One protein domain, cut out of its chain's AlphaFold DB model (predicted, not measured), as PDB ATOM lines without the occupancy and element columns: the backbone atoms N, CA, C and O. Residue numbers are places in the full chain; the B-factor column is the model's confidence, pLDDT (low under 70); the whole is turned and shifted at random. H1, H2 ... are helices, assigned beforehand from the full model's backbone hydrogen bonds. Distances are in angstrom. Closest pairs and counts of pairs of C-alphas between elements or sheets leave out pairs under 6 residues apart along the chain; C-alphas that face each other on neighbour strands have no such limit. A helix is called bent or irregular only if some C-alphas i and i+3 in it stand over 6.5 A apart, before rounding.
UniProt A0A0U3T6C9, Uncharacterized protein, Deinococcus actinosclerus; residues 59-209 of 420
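AT A GLANCE: This is residues 59 to 209 of the 420 residues of an uncharacterized protein of Deinococcus actinosclerus (UniProt A0A0U3T6C9). This is an elongated bundle of four helices, with H4 in the middle: the longest helix, H3, folds back into H4 as a hairpin, and H7 and H1 run beside H4. The short helices H5 and H6 pack on H7, H5 also on H4 and H6 also on H1, while H2 sits at one end against the first residues of H3. The printed part has 151 residues with seven named helices, H1 to H7 in order, and no named strand: all helix. It is compact, with a radius of gyration of the C-alphas of 16.2 A, and spans 55 by 30 by 22 A.

IN THESE COORDINATES: Find C-alpha 101 at (148.586, 112.544, 119.566); from there H3, residues 101 to 130, runs 42.9 A, with a kink of 39 degrees near residue 112. H4, residues 132 to 160, runs 43.1 A, with a kink of 38 degrees near residue 145. Both are irregular: C-alphas 104 and 107 are 7.2 A apart, and C-alphas 133 and 136 are 8.0 A apart. H7, residues 184 to 203, runs 27.8 A to C-alpha 203 at (149.711, 118.624, 126.718). H1, residues 63 to 77, begins at (151.734, 106.814, 158.704) and runs 21.2 A. The short ones are H2, residues 89 to 95, H5, residues 166 to 171, and H6, residues 174 to 179.

HOW THE PARTS SIT: Look first at the hairpin of H3 and H4: they touch at a shallow tilt of 23 degrees, opposite ways, closest at the C-alphas of Gly 124 and Ala 138, 3.8 A. H4 and H7 touch the same way at 20 degrees, closest at the C-alphas of Ser 140 and Pro 186, 4.0 A. H1 touches H4 at the C-alphas of Gly 77 and Gly 148, 4.2 A, at a tilt of 33 degrees, only just shallow. H6 touches H1, with the C-alphas of Ala 67 and Leu 176 closest at 5.3 A, and forms a hairpin with H7. H5 touches H4 with the C-alphas of Arg 155 and Val 168 closest, 5.8 A. H2 touches H3 at a steep tilt of 60 degrees, with the C-alphas of Ala 94 and Ala 104 closest, 5.3 A. H1 and H3 are apart. Every O i to N i+4 pair is within hydrogen-bond range in H1, H2, H5 and H7; H3 has 22 of 26, H4 20 of 25, and H6 0 of 2, beside 3 of 3 O i to N i+3 pairs.

THE WHOLE: The C-alphas farthest apart are those of Val 59 and Gly 97, 55.6 A. The printed part has no cut; the link from H1 to H2 is long, with 11 residues. The model's mean pLDDT over the printed part is 80.0, and 21 residues between 59 and 83 are under 70.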
ATOM      1  N   VAL A  59     146.914 101.827 165.141       53.88
ATOM      2  CA  VAL A  59     147.745 102.689 166.003       53.88
ATOM      3  C   VAL A  59     149.239 102.342 165.907       53.88
ATOM      4  O   VAL A  59     150.096 103.160 166.217       53.88
ATOM      5  N   ALA A  60     149.569 101.146 165.417       57.03
ATOM      6  CA  ALA A  60     150.932 100.627 165.360       57.03
ATOM      7  C   ALA A  60     151.762 101.080 164.139       57.03
ATOM      8  O   ALA A  60     152.959 100.799 164.089       57.03
ATOM      9  N   VAL A  61     151.169 101.735 163.132       60.28
ATOM     10  CA  VAL A  61     151.861 102.008 161.858       60.28
ATOM     11  C   VAL A  61     152.250 103.489 161.744       60.28
ATOM     12  O   VAL A  61     151.369 104.350 161.780       60.28
ATOM     13  N   PRO A  62     153.542 103.831 161.549       67.94
ATOM     14  CA  PRO A  62     153.980 105.219 161.412       67.94
ATOM     15  C   PRO A  62     153.558 105.798 160.049       67.94
ATOM     16  O   PRO A  62     154.315 105.784 159.079       67.94
ATOM     17  N   TRP A  63     152.336 106.327 159.955       68.75
ATOM     18  CA  TRP A  63     151.734 106.814 158.704       68.75
ATOM     19  C   TRP A  63     152.520 107.922 158.009       68.75
ATOM     20  O   TRP A  63     152.559 107.959 156.781       68.75
ATOM     21  N   ALA A  64     153.215 108.768 158.771       62.62
ATOM     22  CA  ALA A  64     154.122 109.764 158.209       62.62
ATOM     23  C   ALA A  64     155.245 109.122 157.380       62.62
ATOM     24  O   ALA A  64     155.571 109.611 156.298       62.62
ATOM     25  N   LEU A  65     155.772 107.980 157.833       64.06
ATOM     26  CA  LEU A  65     156.769 107.210 157.097       64.06
ATOM     27  C   LEU A  65     156.159 106.615 155.822       64.06
ATOM     28  O   LEU A  65     156.761 106.716 154.759       64.06
ATOM     29  N   LEU A  66     154.950 106.055 155.892       70.19
ATOM     30  CA  LEU A  66     154.284 105.465 154.724       70.19
ATOM     31  C   LEU A  66     153.893 106.506 153.666       70.19
ATOM     32  O   LEU A  66     154.090 106.270 152.475       70.19
ATOM     33  N   ALA A  67     153.403 107.673 154.082       68.44
ATOM     34  CA  ALA A  67     153.100 108.788 153.190       68.44
ATOM     35  C   ALA A  67     154.375 109.341 152.532       68.44
ATOM     36  O   ALA A  67     154.400 109.585 151.321       68.44
ATOM     37  N   ALA A  68     155.456 109.480 153.306       64.56
ATOM     38  CA  ALA A  68     156.761 109.883 152.793       64.56
ATOM     39  C   ALA A  68     157.332 108.852 151.807       64.56
ATOM     40  O   ALA A  68     157.866 109.234 150.766       64.56
ATOM     41  N   LEU A  69     157.164 107.555 152.080       69.00
ATOM     42  CA  LEU A  69     157.559 106.469 151.182       69.00
ATOM     43  C   LEU A  69     156.739 106.470 149.892       69.00
ATOM     44  O   LEU A  69     157.313 106.337 148.815       69.00
ATOM     45  N   ALA A  70     155.425 106.680 149.971       73.56
ATOM     46  CA  ALA A  70     154.554 106.797 148.806       73.56
ATOM     47  C   ALA A  70     154.951 107.991 147.919       73.56
ATOM     48  O   ALA A  70     155.117 107.845 146.706       73.56
ATOM     49  N   CYS A  71     155.195 109.157 148.523       70.38
ATOM     50  CA  CYS A  71     155.694 110.330 147.804       70.38
ATOM     51  C   CYS A  71     157.084 110.079 147.213       70.38
ATOM     52  O   CYS A  71     157.330 110.393 146.048       70.38
ATOM     53  N   GLY A  72     157.987 109.465 147.982       67.06
ATOM     54  CA  GLY A  72     159.320 109.069 147.535       67.06
ATOM     55  C   GLY A  72     159.271 108.101 146.355       67.06
ATOM     56  O   GLY A  72     160.027 108.259 145.398       67.06
ATOM     57  N   TRP A  73     158.321 107.165 146.353       68.44
ATOM     58  CA  TRP A  73     158.082 106.249 145.241       68.44
ATOM     59  C   TRP A  73     157.611 107.002 143.995       68.44
ATOM     60  O   TRP A  73     158.222 106.856 142.933       68.44
ATOM     61  N   LEU A  74     156.596 107.866 144.096       73.19
ATOM     62  CA  LEU A  74     156.140 108.680 142.958       73.19
ATOM     63  C   LEU A  74     157.263 109.571 142.411       73.19
ATOM     64  O   LEU A  74     157.476 109.644 141.197       73.19
ATOM     65  N   LEU A  75     158.034 110.197 143.300       68.81
ATOM     66  CA  LEU A  75     159.180 111.032 142.948       68.81
ATOM     67  C   LEU A  75     160.337 110.220 142.347       68.81
ATOM     68  O   LEU A  75     161.044 110.725 141.471       68.81
ATOM     69  N   SER A  76     160.515 108.957 142.740       63.28
ATOM     70  CA  SER A  76     161.495 108.053 142.127       63.28
ATOM     71  C   SER A  76     161.149 107.763 140.662       63.28
ATOM     72  O   SER A  76     162.041 107.753 139.807       63.28
ATOM     73  N   GLY A  77     159.849 107.665 140.344       62.94
ATOM     74  CA  GLY A  77     159.335 107.587 138.975       62.94
ATOM     75  C   GLY A  77     159.792 108.768 138.116       62.94
ATOM     76  O   GLY A  77     160.171 108.583 136.960       62.94
ATOM     77  N   LEU A  78     159.892 109.958 138.720       65.94
ATOM     78  CA  LEU A  78     160.358 111.196 138.085       65.94
ATOM     79  C   LEU A  78     161.888 111.283 137.896       65.94
ATOM     80  O   LEU A  78     162.373 112.195 137.225       65.94
ATOM     81  N   GLY A  79     162.670 110.374 138.492       59.34
ATOM     82  CA  GLY A  79     164.138 110.315 138.378       59.34
ATOM     83  C   GLY A  79     164.643 109.656 137.082       59.34
ATOM     84  O   GLY A  79     165.858 109.514 136.856       59.34
ATOM     85  N   GLY A  80     163.725 109.209 136.223       60.19
ATOM     86  CA  GLY A  80     163.999 108.714 134.880       60.19
ATOM     87  C   GLY A  80     164.548 109.810 133.965       60.19
ATOM     88  O   GLY A  80     164.193 110.973 134.086       60.19
ATOM     89  N   SER A  81     165.421 109.460 133.018       58.41
ATOM     90  CA  SER A  81     165.762 110.384 131.926       58.41
ATOM     91  C   SER A  81     164.728 110.343 130.797       58.41
ATOM     92  O   SER A  81     164.658 111.294 130.032       58.41
ATOM     93  N   ARG A  82     163.946 109.254 130.676       68.12
ATOM     94  CA  ARG A  82     162.931 109.050 129.626       68.12
ATOM     95  C   ARG A  82     161.790 108.145 130.111       68.12
ATOM     96  O   ARG A  82     162.074 107.245 130.901       68.12
ATOM     97  N   PRO A  83     160.543 108.367 129.661       66.06
ATOM     98  CA  PRO A  83     159.388 107.548 130.036       66.06
ATOM     99  C   PRO A  83     159.334 106.160 129.382       66.06
ATOM    100  O   PRO A  83     158.537 105.341 129.822       66.06
ATOM    101  N   GLY A  84     160.210 105.853 128.414       70.06
ATOM    102  CA  GLY A  84     160.241 104.535 127.761       70.06
ATOM    103  C   GLY A  84     159.007 104.284 126.892       70.06
ATOM    104  O   GLY A  84     158.446 103.192 126.910       70.06
ATOM    105  N   LEU A  85     158.549 105.320 126.185       78.75
ATOM    106  CA  LEU A  85     157.416 105.219 125.273       78.75
ATOM    107  C   LEU A  85     157.893 104.555 123.985       78.75
ATOM    108  O   LEU A  85     158.650 105.139 123.218       78.75
ATOM    109  N   HIS A  86     157.449 103.324 123.760       81.81
ATOM    110  CA  HIS A  86     157.791 102.561 122.565       81.81
ATOM    111  C   HIS A  86     156.541 102.363 121.705       81.81
ATOM    112  O   HIS A  86     155.795 101.395 121.930       81.81
ATOM    113  N   PRO A  87     156.285 103.294 120.762       80.69
ATOM    114  CA  PRO A  87     155.151 103.189 119.869       80.69
ATOM    115  C   PRO A  87     155.268 101.968 118.952       80.69
ATOM    116  O   PRO A  87     156.341 101.659 118.427       80.69
ATOM    117  N   ARG A  88     154.160 101.245 118.777       83.38
ATOM    118  CA  ARG A  88     154.039 100.118 117.829       83.38
ATOM    119  C   ARG A  88     153.533 100.598 116.464       83.38
ATOM    120  O   ARG A  88     153.131 101.744 116.324       83.38
ATOM    121  N   GLY A  89     153.523  99.716 115.459       78.00
ATOM    122  CA  GLY A  89     153.113 100.060 114.086       78.00
ATOM    123  C   GLY A  89     151.743 100.748 113.987       78.00
ATOM    124  O   GLY A  89     151.621 101.749 113.293       78.00
ATOM    125  N   LEU A  90     150.747 100.284 114.751       81.94
ATOM    126  CA  LEU A  90     149.412 100.905 114.798       81.94
ATOM    127  C   LEU A  90     149.419 102.309 115.418       81.94
ATOM    128  O   LEU A  90     148.684 103.183 114.981       81.94
ATOM    129  N   GLU A  91     150.265 102.544 116.418       86.06
ATOM    130  CA  GLU A  91     150.370 103.847 117.084       86.06
ATOM    131  C   GLU A  91     151.124 104.844 116.206       86.06
ATOM    132  O   GLU A  91     150.762 106.012 116.152       86.06
ATOM    133  N   TRP A  92     152.115 104.370 115.447       85.44
ATOM    134  CA  TRP A  92     152.752 105.153 114.390       85.44
ATOM    135  C   TRP A  92     151.786 105.512 113.264       85.44
ATOM    136  O   TRP A  92     151.814 106.641 112.783       85.44
ATOM    137  N   ALA A  93     150.922 104.579 112.861       80.56
ATOM    138  CA  ALA A  93     149.870 104.859 111.892       80.56
ATOM    139  C   ALA A  93     148.868 105.889 112.440       80.56
ATOM    140  O   ALA A  93     148.524 106.832 111.735       80.56
ATOM    141  N   ALA A  94     148.471 105.768 113.712       84.62
ATOM    142  CA  ALA A  94     147.582 106.721 114.373       84.62
ATOM    143  C   ALA A  94     148.206 108.121 114.510       84.62
ATOM    144  O   ALA A  94     147.516 109.105 114.275       84.62
ATOM    145  N   LEU A  95     149.508 108.210 114.814       84.75
ATOM    146  CA  LEU A  95     150.258 109.474 114.873       84.75
ATOM    147  C   LEU A  95     150.379 110.179 113.516       84.75
ATOM    148  O   LEU A  95     150.558 111.391 113.481       84.75
ATOM    149  N   ARG A  96     150.323 109.429 112.410       83.12
ATOM    150  CA  ARG A  96     150.310 109.971 111.040       83.12
ATOM    151  C   ARG A  96     148.894 110.235 110.518       83.12
ATOM    152  O   ARG A  96     148.745 110.767 109.424       83.12
ATOM    153  N   GLY A  97     147.878 109.806 111.262       80.12
ATOM    154  CA  GLY A  97     146.470 109.948 110.918       80.12
ATOM    155  C   GLY A  97     145.807 111.144 111.611       80.12
ATOM    156  O   GLY A  97     146.481 111.962 112.231       80.12
ATOM    157  N   PRO A  98     144.466 111.237 111.553       81.50
ATOM    158  CA  PRO A  98     143.703 112.343 112.141       81.50
ATOM    159  C   PRO A  98     143.512 112.228 113.666       81.50
ATOM    160  O   PRO A  98     142.786 113.021 114.262       81.50
ATOM    161  N   VAL A  99     144.091 111.211 114.312       85.00
ATOM    162  CA  VAL A  99     143.889 110.947 115.741       85.00
ATOM    163  C   VAL A  99     144.777 111.876 116.561       85.00
ATOM    164  O   VAL A  99     145.979 111.961 116.319       85.00
ATOM    165  N   ALA A 100     144.205 112.522 117.580       85.69
ATOM    166  CA  ALA A 100     144.972 113.383 118.475       85.69
ATOM    167  C   ALA A 100     146.170 112.623 119.092       85.69
ATOM    168  O   ALA A 100     146.007 111.478 119.547       85.69
ATOM    169  N   PRO A 101     147.363 113.240 119.172       87.06
ATOM    170  CA  PRO A 101     148.586 112.544 119.566       87.06
ATOM    171  C   PRO A 101     148.515 111.971 120.988       87.06
ATOM    172  O   PRO A 101     149.094 110.916 121.261       87.06
ATOM    173  N   ALA A 102     147.741 112.602 121.878       86.62
ATOM    174  CA  ALA A 102     147.414 112.076 123.202       86.62
ATOM    175  C   ALA A 102     146.832 110.654 123.156       86.62
ATOM    176  O   ALA A 102     147.258 109.789 123.925       86.62
ATOM    177  N   TRP A 103     145.877 110.413 122.255       86.75
ATOM    178  CA  TRP A 103     145.182 109.135 122.117       86.75
ATOM    179  C   TRP A 103     145.995 108.124 121.318       86.75
ATOM    180  O   TRP A 103     146.021 106.951 121.684       86.75
ATOM    181  N   ALA A 104     146.737 108.576 120.305       87.00
ATOM    182  CA  ALA A 104     147.657 107.717 119.563       87.00
ATOM    183  C   ALA A 104     148.758 107.122 120.466       87.00
ATOM    184  O   ALA A 104     149.144 105.967 120.299       87.00
ATOM    185  N   LEU A 105     149.233 107.876 121.467       87.50
ATOM    186  CA  LEU A 105     150.268 107.434 122.414       87.50
ATOM    187  C   LEU A 105     149.729 106.830 123.719       87.50
ATOM    188  O   LEU A 105     150.512 106.269 124.494       87.50
ATOM    189  N   ALA A 106     148.421 106.899 123.979       86.50
ATOM    190  CA  ALA A 106     147.817 106.349 125.194       86.50
ATOM    191  C   ALA A 106     148.130 104.852 125.411       86.50
ATOM    192  O   ALA A 106     148.494 104.489 126.535       86.50
ATOM    193  N   PRO A 107     148.103 103.974 124.386       88.25
ATOM    194  CA  PRO A 107     148.436 102.564 124.584       88.25
ATOM    195  C   PRO A 107     149.925 102.343 124.896       88.25
ATOM    196  O   PRO A 107     150.267 101.460 125.685       88.25
ATOM    197  N   ALA A 108     150.828 103.162 124.340       85.56
ATOM    198  CA  ALA A 108     152.251 103.124 124.685       85.56
ATOM    199  C   ALA A 108     152.486 103.538 126.146       85.56
ATOM    200  O   ALA A 108     153.271 102.898 126.850       85.56
ATOM    201  N   LEU A 109     151.771 104.565 126.618       86.25
ATOM    202  CA  LEU A 109     151.806 105.001 128.012       86.25
ATOM    203  C   LEU A 109     151.262 103.919 128.952       86.25
ATOM    204  O   LEU A 109     151.900 103.609 129.960       86.25
ATOM    205  N   ALA A 110     150.136 103.296 128.597       86.19
ATOM    206  CA  ALA A 110     149.556 102.192 129.356       86.19
ATOM    207  C   ALA A 110     150.545 101.027 129.476       86.19
ATOM    208  O   ALA A 110     150.795 100.551 130.580       86.19
ATOM    209  N   ARG A 111     151.207 100.630 128.380       87.25
ATOM    210  CA  ARG A 111     152.248  99.586 128.412       87.25
ATOM    211  C   ARG A 111     153.465  99.961 129.253       87.25
ATOM    212  O   ARG A 111     154.062  99.080 129.859       87.25
ATOM    213  N   ALA A 112     153.843 101.236 129.309       82.88
ATOM    214  CA  ALA A 112     154.950 101.690 130.153       82.88
ATOM    215  C   ALA A 112     154.591 101.690 131.655       82.88
ATOM    216  O   ALA A 112     155.466 101.474 132.501       82.88
ATOM    217  N   ALA A 113     153.317 101.924 131.987       82.94
ATOM    218  CA  ALA A 113     152.797 101.939 133.354       82.94
ATOM    219  C   ALA A 113     152.403 100.544 133.875       82.94
ATOM    220  O   ALA A 113     152.562 100.277 135.067       82.94
ATOM    221  N   LEU A 114     151.953  99.646 132.990       84.56
ATOM    222  CA  LEU A 114     151.429  98.316 133.323       84.56
ATOM    223  C   LEU A 114     152.375  97.479 134.204       84.56
ATOM    224  O   LEU A 114     151.900  96.960 135.211       84.56
ATOM    225  N   PRO A 115     153.694  97.371 133.929       81.00
ATOM    226  CA  PRO A 115     154.583  96.586 134.783       81.00
ATOM    227  C   PRO A 115     154.618  97.124 136.214       81.00
ATOM    228  O   PRO A 115     154.572  96.344 137.154       81.00
ATOM    229  N   GLY A 116     154.633  98.453 136.371       79.50
ATOM    230  CA  GLY A 116     154.588  99.107 137.678       79.50
ATOM    231  C   GLY A 116     153.283  98.815 138.418       79.50
ATOM    232  O   GLY A 116     153.314  98.470 139.598       79.50
ATOM    233  N   ALA A 117     152.152  98.887 137.711       83.31
ATOM    234  CA  ALA A 117     150.836  98.567 138.259       83.31
ATOM    235  C   ALA A 117     150.745  97.105 138.720       83.31
ATOM    236  O   ALA A 117     150.323  96.845 139.842       83.31
ATOM    237  N   LEU A 118     151.198  96.158 137.890       82.25
ATOM    238  CA  LEU A 118     151.195  94.725 138.203       82.25
ATOM    239  C   LEU A 118     152.124  94.395 139.371       82.25
ATOM    240  O   LEU A 118     151.730  93.654 140.267       82.25
ATOM    241  N   THR A 119     153.323  94.986 139.418       77.12
ATOM    242  CA  THR A 119     154.207  94.834 140.584       77.12
ATOM    243  C   THR A 119     153.574  95.410 141.845       77.12
ATOM    244  O   THR A 119     153.667  94.801 142.904       77.12
ATOM    245  N   GLY A 120     152.886  96.550 141.733       79.75
ATOM    246  CA  GLY A 120     152.167  97.154 142.846       79.75
ATOM    247  C   GLY A 120     150.997  96.294 143.323       79.75
ATOM    248  O   GLY A 120     150.813  96.152 144.525       79.75
ATOM    249  N   LEU A 121     150.255  95.669 142.404       84.19
ATOM    250  CA  LEU A 121     149.175  94.726 142.718       84.19
ATOM    251  C   LEU A 121     149.701  93.479 143.424       84.19
ATOM    252  O   LEU A 121     149.158  93.103 144.457       84.19
ATOM    253  N   ALA A 122     150.770  92.870 142.911       79.38
ATOM    254  CA  ALA A 122     151.372  91.688 143.525       79.38
ATOM    255  C   ALA A 122     151.905  91.988 144.936       79.38
ATOM    256  O   ALA A 122     151.633  91.242 145.875       79.38
ATOM    257  N   LEU A 123     152.607  93.115 145.107       76.00
ATOM    258  CA  LEU A 123     153.090  93.561 146.416       76.00
ATOM    259  C   LEU A 123     151.938  93.924 147.360       76.00
ATOM    260  O   LEU A 123     151.997  93.598 148.541       76.00
ATOM    261  N   GLY A 124     150.886  94.566 146.850       79.00
ATOM    262  CA  GLY A 124     149.689  94.890 147.621       79.00
ATOM    263  C   GLY A 124     148.959  93.640 148.109       79.00
ATOM    264  O   GLY A 124     148.629  93.551 149.287       79.00
ATOM    265  N   ALA A 125     148.780  92.641 147.243       79.19
ATOM    266  CA  ALA A 125     148.194  91.355 147.615       79.19
ATOM    267  C   ALA A 125     149.039  90.633 148.677       79.19
ATOM    268  O   ALA A 125     148.496  90.154 149.669       79.19
ATOM    269  N   GLY A 126     150.368  90.625 148.517       76.75
ATOM    270  CA  GLY A 126     151.285  90.074 149.518       76.75
ATOM    271  C   GLY A 126     151.209  90.800 150.864       76.75
ATOM    272  O   GLY A 126     151.192  90.155 151.908       76.75
ATOM    273  N   LEU A 127     151.095  92.131 150.855       75.38
ATOM    274  CA  LEU A 127     150.930  92.925 152.077       75.38
ATOM    275  C   LEU A 127     149.594  92.665 152.768       75.38
ATOM    276  O   LEU A 127     149.579  92.563 153.989       75.38
ATOM    277  N   LEU A 128     148.497  92.534 152.017       79.56
ATOM    278  CA  LEU A 128     147.185  92.191 152.576       79.56
ATOM    279  C   LEU A 128     147.170  90.789 153.184       79.56
ATOM    280  O   LEU A 128     146.595  90.606 154.252       79.56
ATOM    281  N   ALA A 129     147.823  89.823 152.529       77.06
ATOM    282  CA  ALA A 129     147.966  88.466 153.050       77.06
ATOM    283  C   ALA A 129     148.827  88.424 154.324       77.06
ATOM    284  O   ALA A 129     148.546  87.642 155.226       77.06
ATOM    285  N   TRP A 130     149.855  89.275 154.410       72.38
ATOM    286  CA  TRP A 130     150.713  89.396 155.590       72.38
ATOM    287  C   TRP A 130     150.015  90.107 156.753       72.38
ATOM    288  O   TRP A 130     150.103  89.675 157.901       72.38
ATOM    289  N   SER A 131     149.365  91.241 156.483       76.81
ATOM    290  CA  SER A 131     148.660  92.020 157.494       76.81
ATOM    291  C   SER A 131     147.508  92.822 156.883       76.81
ATOM    292  O   SER A 131     147.745  93.791 156.150       76.81
ATOM    293  N   PRO A 132     146.250  92.524 157.257       77.81
ATOM    294  CA  PRO A 132     145.097  93.290 156.788       77.81
ATOM    295  C   PRO A 132     145.117  94.744 157.287       77.81
ATOM    296  O   PRO A 132     144.525  95.620 156.661       77.81
ATOM    297  N   ALA A 133     145.852  95.050 158.363       73.69
ATOM    298  CA  ALA A 133     146.016  96.417 158.860       73.69
ATOM    299  C   ALA A 133     146.781  97.329 157.876       73.69
ATOM    300  O   ALA A 133     146.652  98.551 157.933       73.69
ATOM    301  N   LEU A 134     147.543  96.757 156.936       77.69
ATOM    302  CA  LEU A 134     148.283  97.492 155.903       77.69
ATOM    303  C   LEU A 134     147.466  97.724 154.623       77.69
ATOM    304  O   LEU A 134     148.027  98.133 153.602       77.69
ATOM    305  N   TRP A 135     146.145  97.525 154.667       81.75
ATOM    306  CA  TRP A 135     145.258  97.722 153.519       81.75
ATOM    307  C   TRP A 135     145.417  99.072 152.794       81.75
ATOM    308  O   TRP A 135     145.403  99.056 151.560       81.75
ATOM    309  N   PRO A 136     145.640 100.231 153.456       81.62
ATOM    310  CA  PRO A 136     145.742 101.500 152.737       81.62
ATOM    311  C   PRO A 136     147.001 101.553 151.873       81.62
ATOM    312  O   PRO A 136     146.967 102.021 150.733       81.62
ATOM    313  N   LEU A 137     148.108 101.011 152.392       81.31
ATOM    314  CA  LEU A 137     149.361 100.885 151.660       81.31
ATOM    315  C   LEU A 137     149.201  99.904 150.500       81.31
ATOM    316  O   LEU A 137     149.529 100.248 149.366       81.31
ATOM    317  N   ALA A 138     148.634  98.730 150.762       82.81
ATOM    318  CA  ALA A 138     148.416  97.707 149.751       82.81
ATOM    319  C   ALA A 138     147.572  98.207 148.570       82.81
ATOM    320  O   ALA A 138     147.952  98.005 147.418       82.81
ATOM    321  N   LEU A 139     146.476  98.923 148.845       86.75
ATOM    322  CA  LEU A 139     145.627  99.513 147.806       86.75
ATOM    323  C   LEU A 139     146.313 100.661 147.057       86.75
ATOM    324  O   LEU A 139     145.982 100.913 145.902       86.75
ATOM    325  N   SER A 140     147.267 101.360 147.679       85.81
ATOM    326  CA  SER A 140     147.993 102.460 147.034       85.81
ATOM    327  C   SER A 140     149.081 101.987 146.063       85.81
ATOM    328  O   SER A 140     149.337 102.659 145.066       85.81
ATOM    329  N   LEU A 141     149.705 100.829 146.298       84.25
ATOM    330  CA  LEU A 141     150.868 100.356 145.534       84.25
ATOM    331  C   LEU A 141     150.657 100.234 144.012       84.25
ATOM    332  O   LEU A 141     151.547 100.670 143.274       84.25
ATOM    333  N   PRO A 142     149.520  99.719 143.501       86.31
ATOM    334  CA  PRO A 142     149.231  99.723 142.064       86.31
ATOM    335  C   PRO A 142     149.279 101.134 141.469       86.31
ATOM    336  O   PRO A 142     149.894 101.367 140.425       86.31
ATOM    337  N   TRP A 143     148.675 102.092 142.178       87.12
ATOM    338  CA  TRP A 143     148.612 103.494 141.779       87.12
ATOM    339  C   TRP A 143     149.961 104.189 141.904       87.12
ATOM    340  O   TRP A 143     150.294 105.005 141.054       87.12
ATOM    341  N   LEU A 144     150.773 103.849 142.904       83.88
ATOM    342  CA  LEU A 144     152.129 104.382 143.049       83.88
ATOM    343  C   LEU A 144     153.043 103.892 141.918       83.88
ATOM    344  O   LEU A 144     153.777 104.686 141.318       83.88
ATOM    345  N   GLY A 145     152.949 102.608 141.564       79.81
ATOM    346  CA  GLY A 145     153.696 102.009 140.459       79.81
ATOM    347  C   GLY A 145     153.327 102.604 139.095       79.81
ATOM    348  O   GLY A 145     154.213 102.985 138.324       79.81
ATOM    349  N   ALA A 146     152.028 102.729 138.805       83.88
ATOM    350  CA  ALA A 146     151.533 103.330 137.564       83.88
ATOM    351  C   ALA A 146     151.731 104.856 137.533       83.88
ATOM    352  O   ALA A 146     152.258 105.418 136.569       83.88
ATOM    353  N   GLY A 147     151.354 105.529 138.619       82.50
ATOM    354  CA  GLY A 147     151.351 106.980 138.773       82.50
ATOM    355  C   GLY A 147     152.739 107.586 138.651       82.50
ATOM    356  O   GLY A 147     152.892 108.600 137.975       82.50
ATOM    357  N   GLY A 148     153.783 106.939 139.182       83.44
ATOM    358  CA  GLY A 148     155.164 107.401 139.007       83.44
ATOM    359  C   GLY A 148     155.592 107.460 137.533       83.44
ATOM    360  O   GLY A 148     156.254 108.413 137.111       83.44
ATOM    361  N   ARG A 149     155.173 106.482 136.715       84.00
ATOM    362  CA  ARG A 149     155.439 106.457 135.263       84.00
ATOM    363  C   ARG A 149     154.631 107.516 134.519       84.00
ATOM    364  O   ARG A 149     155.189 108.203 133.664       84.00
ATOM    365  N   MET A 150     153.355 107.677 134.868       86.00
ATOM    366  CA  MET A 150     152.471 108.678 134.261       86.00
ATOM    367  C   MET A 150     152.923 110.106 134.584       86.00
ATOM    368  O   MET A 150     153.035 110.932 133.680       86.00
ATOM    369  N   LEU A 151     153.271 110.385 135.842       86.81
ATOM    370  CA  LEU A 151     153.834 111.668 136.271       86.81
ATOM    371  C   LEU A 151     155.143 111.968 135.539       86.81
ATOM    372  O   LEU A 151     155.373 113.102 135.117       86.81
ATOM    373  N   HIS A 152     155.997 110.959 135.341       87.44
ATOM    374  CA  HIS A 152     157.250 111.132 134.610       87.44
ATOM    375  C   HIS A 152     157.018 111.451 133.135       87.44
ATOM    376  O   HIS A 152     157.625 112.384 132.611       87.44
ATOM    377  N   ALA A 153     156.098 110.739 132.484       86.94
ATOM    378  CA  ALA A 153     155.707 111.003 131.104       86.94
ATOM    379  C   ALA A 153     155.112 112.413 130.940       86.94
ATOM    380  O   ALA A 153     155.583 113.182 130.101       86.94
ATOM    381  N   ALA A 154     154.162 112.796 131.798       87.75
ATOM    382  CA  ALA A 154     153.541 114.121 131.788       87.75
ATOM    383  C   ALA A 154     154.561 115.244 132.038       87.75
ATOM    384  O   ALA A 154     154.571 116.258 131.339       87.75
ATOM    385  N   ARG A 155     155.471 115.065 133.005       88.81
ATOM    386  CA  ARG A 155     156.546 116.030 133.285       88.81
ATOM    387  C   ARG A 155     157.509 116.152 132.109       88.81
ATOM    388  O   ARG A 155     157.949 117.261 131.807       88.81
ATOM    389  N   HIS A 156     157.869 115.029 131.486       87.38
ATOM    390  CA  HIS A 156     158.788 114.987 130.349       87.38
ATOM    391  C   HIS A 156     158.218 115.747 129.156       87.38
ATOM    392  O   HIS A 156     158.877 116.645 128.644       87.38
ATOM    393  N   VAL A 157     156.969 115.472 128.781       87.19
ATOM    394  CA  VAL A 157     156.321 116.146 127.647       87.19
ATOM    395  C   VAL A 157     156.138 117.635 127.895       87.19
ATOM    396  O   VAL A 157     156.513 118.426 127.036       87.19
ATOM    397  N   ARG A 158     155.709 118.043 129.096       88.00
ATOM    398  CA  ARG A 158     155.645 119.474 129.447       88.00
ATOM    399  C   ARG A 158     156.983 120.183 129.285       88.00
ATOM    400  O   ARG A 158     157.012 121.299 128.788       88.00
ATOM    401  N   ARG A 159     158.081 119.541 129.693       85.62
ATOM    402  CA  ARG A 159     159.429 120.110 129.545       85.62
ATOM    403  C   ARG A 159     159.845 120.243 128.086       85.62
ATOM    404  O   ARG A 159     160.530 121.204 127.755       85.62
ATOM    405  N   LEU A 160     159.469 119.286 127.240       84.94
ATOM    406  CA  LEU A 160     159.742 119.353 125.804       84.94
ATOM    407  C   LEU A 160     158.923 120.448 125.114       84.94
ATOM    408  O   LEU A 160     159.440 121.075 124.199       84.94
ATOM    409  N   ASP A 161     157.716 120.714 125.612       83.44
ATOM    410  CA  ASP A 161     156.840 121.813 125.191       83.44
ATOM    411  C   ASP A 161     157.231 123.181 125.801       83.44
ATOM    412  O   ASP A 161     156.479 124.147 125.758       83.44
ATOM    413  N   GLY A 162     158.392 123.278 126.465       81.94
ATOM    414  CA  GLY A 162     158.867 124.520 127.096       81.94
ATOM    415  C   GLY A 162     158.110 124.941 128.365       81.94
ATOM    416  O   GLY A 162     158.440 125.959 128.972       81.94
ATOM    417  N   ARG A 163     157.130 124.155 128.826       84.44
ATOM    418  CA  ARG A 163     156.345 124.431 130.039       84.44
ATOM    419  C   ARG A 163     157.057 123.943 131.298       84.44
ATOM    420  O   ARG A 163     157.785 122.945 131.313       84.44
ATOM    421  N   THR A 164     156.773 124.597 132.422       81.75
ATOM    422  CA  THR A 164     157.316 124.180 133.718       81.75
ATOM    423  C   THR A 164     156.782 122.801 134.124       81.75
ATOM    424  O   THR A 164     155.601 122.471 133.969       81.75
ATOM    425  N   GLY A 165     157.680 121.968 134.660       77.44
ATOM    426  CA  GLY A 165     157.346 120.643 135.196       77.44
ATOM    427  C   GLY A 165     156.926 120.652 136.671       77.44
ATOM    428  O   GLY A 165     156.533 119.608 137.179       77.44
ATOM    429  N   TRP A 166     157.022 121.808 137.342       79.50
ATOM    430  CA  TRP A 166     156.660 121.996 138.752       79.50
ATOM    431  C   TRP A 166     155.234 121.541 139.111       79.50
ATOM    432  O   TRP A 166     155.087 120.776 140.063       79.50
ATOM    433  N   PRO A 167     154.178 121.924 138.366       81.38
ATOM    434  CA  PRO A 167     152.825 121.504 138.725       81.38
ATOM    435  C   PRO A 167     152.662 119.981 138.692       81.38
ATOM    436  O   PRO A 167     151.956 119.433 139.524       81.38
ATOM    437  N   VAL A 168     153.378 119.274 137.809       82.50
ATOM    438  CA  VAL A 168     153.357 117.801 137.785       82.50
ATOM    439  C   VAL A 168     154.138 117.211 138.958       82.50
ATOM    440  O   VAL A 168     153.739 116.192 139.506       82.50
ATOM    441  N   THR A 169     155.230 117.843 139.393       81.19
ATOM    442  CA  THR A 169     155.943 117.389 140.597       81.19
ATOM    443  C   THR A 169     155.156 117.636 141.875       81.19
ATOM    444  O   THR A 169     155.230 116.808 142.774       81.19
ATOM    445  N   ALA A 170     154.374 118.716 141.946       81.12
ATOM    446  CA  ALA A 170     153.506 118.993 143.087       81.12
ATOM    447  C   ALA A 170     152.439 117.899 143.271       81.12
ATOM    448  O   ALA A 170     152.131 117.529 144.398       81.12
ATOM    449  N   LEU A 171     151.950 117.292 142.181       82.38
ATOM    450  CA  LEU A 171     151.010 116.164 142.251       82.38
ATOM    451  C   LEU A 171     151.597 114.925 142.941       82.38
ATOM    452  O   LEU A 171     150.844 114.135 143.501       82.38
ATOM    453  N   ALA A 172     152.925 114.760 142.954       82.06
ATOM    454  CA  ALA A 172     153.568 113.667 143.682       82.06
ATOM    455  C   ALA A 172     153.457 113.816 145.211       82.06
ATOM    456  O   ALA A 172     153.743 112.857 145.921       82.06
ATOM    457  N   ALA A 173     153.040 114.988 145.707       81.62
ATOM    458  CA  ALA A 173     152.781 115.245 147.119       81.62
ATOM    459  C   ALA A 173     151.336 114.921 147.545       81.62
ATOM    460  O   ALA A 173     151.051 114.937 148.737       81.62
ATOM    461  N   LEU A 174     150.421 114.591 146.621       82.75
ATOM    462  CA  LEU A 174     149.037 114.220 146.965       82.75
ATOM    463  C   LEU A 174     148.920 113.048 147.960       82.75
ATOM    464  O   LEU A 174     148.022 113.093 148.799       82.75
ATOM    465  N   PRO A 175     149.812 112.034 147.968       83.31
ATOM    466  CA  PRO A 175     149.793 111.012 149.013       83.31
ATOM    467  C   PRO A 175     150.086 111.538 150.429       83.31
ATOM    468  O   PRO A 175     149.810 110.820 151.384       83.31
ATOM    469  N   LEU A 176     150.580 112.774 150.606       77.69
ATOM    470  CA  LEU A 176     150.710 113.400 151.932       77.69
ATOM    471  C   LEU A 176     149.357 113.667 152.597       77.69
ATOM    472  O   LEU A 176     149.318 113.836 153.811       77.69
ATOM    473  N   LEU A 177     148.242 113.626 151.856       76.25
ATOM    474  CA  LEU A 177     146.899 113.630 152.452       76.25
ATOM    475  C   LEU A 177     146.699 112.459 153.429       76.25
ATOM    476  O   LEU A 177     145.886 112.559 154.343       76.25
ATOM    477  N   ALA A 178     147.492 111.388 153.307       76.38
ATOM    478  CA  ALA A 178     147.504 110.286 154.263       76.38
ATOM    479  C   ALA A 178     147.934 110.685 155.686       76.38
ATOM    480  O   ALA A 178     147.640 109.953 156.627       76.38
ATOM    481  N   LEU A 179     148.597 111.838 155.856       74.31
ATOM    482  CA  LEU A 179     148.902 112.408 157.174       74.31
ATOM    483  C   LEU A 179     147.635 112.802 157.942       74.31
ATOM    484  O   LEU A 179     147.662 112.831 159.165       74.31
ATOM    485  N   LEU A 180     146.541 113.097 157.229       76.56
ATOM    486  CA  LEU A 180     145.240 113.365 157.836       76.56
ATOM    487  C   LEU A 180     144.536 112.050 158.188       76.56
ATOM    488  O   LEU A 180     144.011 111.911 159.285       76.56
ATOM    489  N   HIS A 181     144.545 111.075 157.272       77.19
ATOM    490  CA  HIS A 181     143.958 109.755 157.504       77.19
ATOM    491  C   HIS A 181     144.589 108.683 156.609       77.19
ATOM    492  O   HIS A 181     144.710 108.910 155.403       77.19
ATOM    493  N   PRO A 182     144.873 107.466 157.105       75.50
ATOM    494  CA  PRO A 182     145.470 106.405 156.291       75.50
ATOM    495  C   PRO A 182     144.661 106.042 155.041       75.50
ATOM    496  O   PRO A 182     145.236 105.808 153.979       75.50
ATOM    497  N   ALA A 183     143.328 106.070 155.131       81.06
ATOM    498  CA  ALA A 183     142.428 105.811 154.000       81.06
ATOM    499  C   ALA A 183     142.615 106.783 152.816       81.06
ATOM    500  O   ALA A 183     142.231 106.464 151.692       81.06
ATOM    501  N   LEU A 184     143.228 107.951 153.039       83.62
ATOM    502  CA  LEU A 184     143.504 108.932 151.989       83.62
ATOM    503  C   LEU A 184     144.746 108.592 151.161       83.62
ATOM    504  O   LEU A 184     144.919 109.159 150.086       83.62
ATOM    505  N   LEU A 185     145.595 107.659 151.601       84.06
ATOM    506  CA  LEU A 185     146.774 107.224 150.849       84.06
ATOM    507  C   LEU A 185     146.423 106.655 149.455       84.06
ATOM    508  O   LEU A 185     146.969 107.160 148.468       84.06
ATOM    509  N   PRO A 186     145.517 105.659 149.311       85.94
ATOM    510  CA  PRO A 186     145.129 105.156 147.993       85.94
ATOM    511  C   PRO A 186     144.429 106.227 147.150       85.94
ATOM    512  O   PRO A 186     144.683 106.314 145.950       85.94
ATOM    513  N   VAL A 187     143.616 107.088 147.773       86.31
ATOM    514  CA  VAL A 187     142.923 108.193 147.091       86.31
ATOM    515  C   VAL A 187     143.926 109.206 146.536       86.31
ATOM    516  O   VAL A 187     143.856 109.564 145.363       86.31
ATOM    517  N   GLY A 188     144.907 109.625 147.337       84.75
ATOM    518  CA  GLY A 188     145.963 110.549 146.927       84.75
ATOM    519  C   GLY A 188     146.847 109.975 145.818       84.75
ATOM    520  O   GLY A 188     147.171 110.683 144.864       84.75
ATOM    521  N   ALA A 189     147.184 108.683 145.890       86.19
ATOM    522  CA  ALA A 189     147.940 107.995 144.842       86.19
ATOM    523  C   ALA A 189     147.143 107.884 143.526       86.19
ATOM    524  O   ALA A 189     147.684 108.167 142.453       86.19
ATOM    525  N   ALA A 190     145.857 107.528 143.599       87.69
ATOM    526  CA  ALA A 190     144.975 107.451 142.437       87.69
ATOM    527  C   ALA A 190     144.762 108.831 141.796       87.69
ATOM    528  O   ALA A 190     144.924 108.979 140.584       87.69
ATOM    529  N   LEU A 191     144.495 109.866 142.600       87.19
ATOM    530  CA  LEU A 191     144.380 111.248 142.128       87.19
ATOM    531  C   LEU A 191     145.666 111.717 141.442       87.19
ATOM    532  O   LEU A 191     145.596 112.298 140.359       87.19
ATOM    533  N   ALA A 192     146.840 111.421 142.005       87.00
ATOM    534  CA  ALA A 192     148.113 111.758 141.374       87.00
ATOM    535  C   ALA A 192     148.254 111.117 139.984       87.00
ATOM    536  O   ALA A 192     148.661 111.793 139.036       87.00
ATOM    537  N   ALA A 193     147.872 109.844 139.833       87.12
ATOM    538  CA  ALA A 193     147.896 109.141 138.551       87.12
ATOM    539  C   ALA A 193     146.880 109.714 137.543       87.12
ATOM    540  O   ALA A 193     147.238 109.983 136.392       87.12
ATOM    541  N   VAL A 194     145.637 109.960 137.970       87.69
ATOM    542  CA  VAL A 194     144.569 110.512 137.119       87.69
ATOM    543  C   VAL A 194     144.928 111.914 136.639       87.69
ATOM    544  O   VAL A 194     144.893 112.184 135.438       87.69
ATOM    545  N   VAL A 195     145.340 112.807 137.542       86.25
ATOM    546  CA  VAL A 195     145.707 114.180 137.172       86.25
ATOM    547  C   VAL A 195     146.957 114.187 136.288       86.25
ATOM    548  O   VAL A 195     147.033 114.994 135.357       86.25
ATOM    549  N   ALA A 196     147.906 113.265 136.488       87.38
ATOM    550  CA  ALA A 196     149.028 113.082 135.565       87.38
ATOM    551  C   ALA A 196     148.556 112.693 134.156       87.38
ATOM    552  O   ALA A 196     149.024 113.279 133.180       87.38
ATOM    553  N   GLY A 197     147.604 111.762 134.048       87.25
ATOM    554  CA  GLY A 197     146.990 111.351 132.782       87.25
ATOM    555  C   GLY A 197     146.231 112.482 132.084       87.25
ATOM    556  O   GLY A 197     146.430 112.716 130.895       87.25
ATOM    557  N   VAL A 198     145.434 113.255 132.826       87.50
ATOM    558  CA  VAL A 198     144.748 114.448 132.294       87.50
ATOM    559  C   VAL A 198     145.760 115.495 131.834       87.50
ATOM    560  O   VAL A 198     145.594 116.097 130.776       87.50
ATOM    561  N   THR A 199     146.828 115.705 132.605       87.81
ATOM    562  CA  THR A 199     147.886 116.654 132.242       87.81
ATOM    563  C   THR A 199     148.597 116.217 130.968       87.81
ATOM    564  O   THR A 199     148.812 117.050 130.095       87.81
ATOM    565  N   TRP A 200     148.906 114.925 130.839       88.38
ATOM    566  CA  TRP A 200     149.455 114.318 129.628       88.38
ATOM    567  C   TRP A 200     148.546 114.544 128.416       88.38
ATOM    568  O   TRP A 200     148.994 115.086 127.404       88.38
ATOM    569  N   ALA A 201     147.263 114.195 128.538       88.19
ATOM    570  CA  ALA A 201     146.298 114.332 127.454       88.19
ATOM    571  C   ALA A 201     146.153 115.791 127.008       88.19
ATOM    572  O   ALA A 201     146.199 116.071 125.819       88.19
ATOM    573  N   ARG A 202     146.076 116.734 127.956       87.56
ATOM    574  CA  ARG A 202     146.009 118.173 127.655       87.56
ATOM    575  C   ARG A 202     147.273 118.710 126.991       87.56
ATOM    576  O   ARG A 202     147.183 119.629 126.194       87.56
ATOM    577  N   THR A 203     148.447 118.179 127.332       85.56
ATOM    578  CA  THR A 203     149.711 118.624 126.718       85.56
ATOM    579  C   THR A 203     149.917 118.105 125.303       85.56
ATOM    580  O   THR A 203     150.735 118.664 124.590       85.56
ATOM    581  N   LEU A 204     149.193 117.056 124.913       86.69
ATOM    582  CA  LEU A 204     149.247 116.435 123.586       86.69
ATOM    583  C   LEU A 204     147.888 116.500 122.874       86.69
ATOM    584  O   LEU A 204     147.598 115.655 122.027       86.69
ATOM    585  N   ALA A 205     147.012 117.415 123.289       82.25
ATOM    586  CA  ALA A 205     145.675 117.523 122.717       82.25
ATOM    587  C   ALA A 205     145.742 118.098 121.300       82.25
ATOM    588  O   ALA A 205     145.104 117.561 120.400       82.25
ATOM    589  N   ASP A 206     146.556 119.142 121.137       75.88
ATOM    590  CA  ASP A 206     146.589 119.942 119.917       75.88
ATOM    591  C   ASP A 206     147.735 119.517 118.991       75.88
ATOM    592  O   ASP A 206     147.512 119.372 117.799       75.88
ATOM    593  N   ASP A 207     148.927 119.234 119.537       83.69
ATOM    594  CA  ASP A 207     150.108 118.880 118.745       83.69
ATOM    595  C   ASP A 207     151.088 117.958 119.486       83.69
ATOM    596  O   ASP A 207     151.108 117.857 120.718       83.69
ATOM    597  N   LEU A 208     151.937 117.279 118.708       84.88
ATOM    598  CA  LEU A 208     153.064 116.500 119.211       84.88
ATOM    599  C   LEU A 208     154.323 117.391 119.238       84.88
ATOM    600  O   LEU A 208     154.758 117.840 118.176       84.88
ATOM    601  N   PRO A 209     154.973 117.616 120.399       85.94
ATOM    602  CA  PRO A 209     156.187 118.423 120.453       85.94
ATOM    603  C   PRO A 209     157.262 117.886 119.489       85.94
ATOM    604  O   PRO A 209     157.549 116.686 119.518       85.94
TER     605      PRO A 209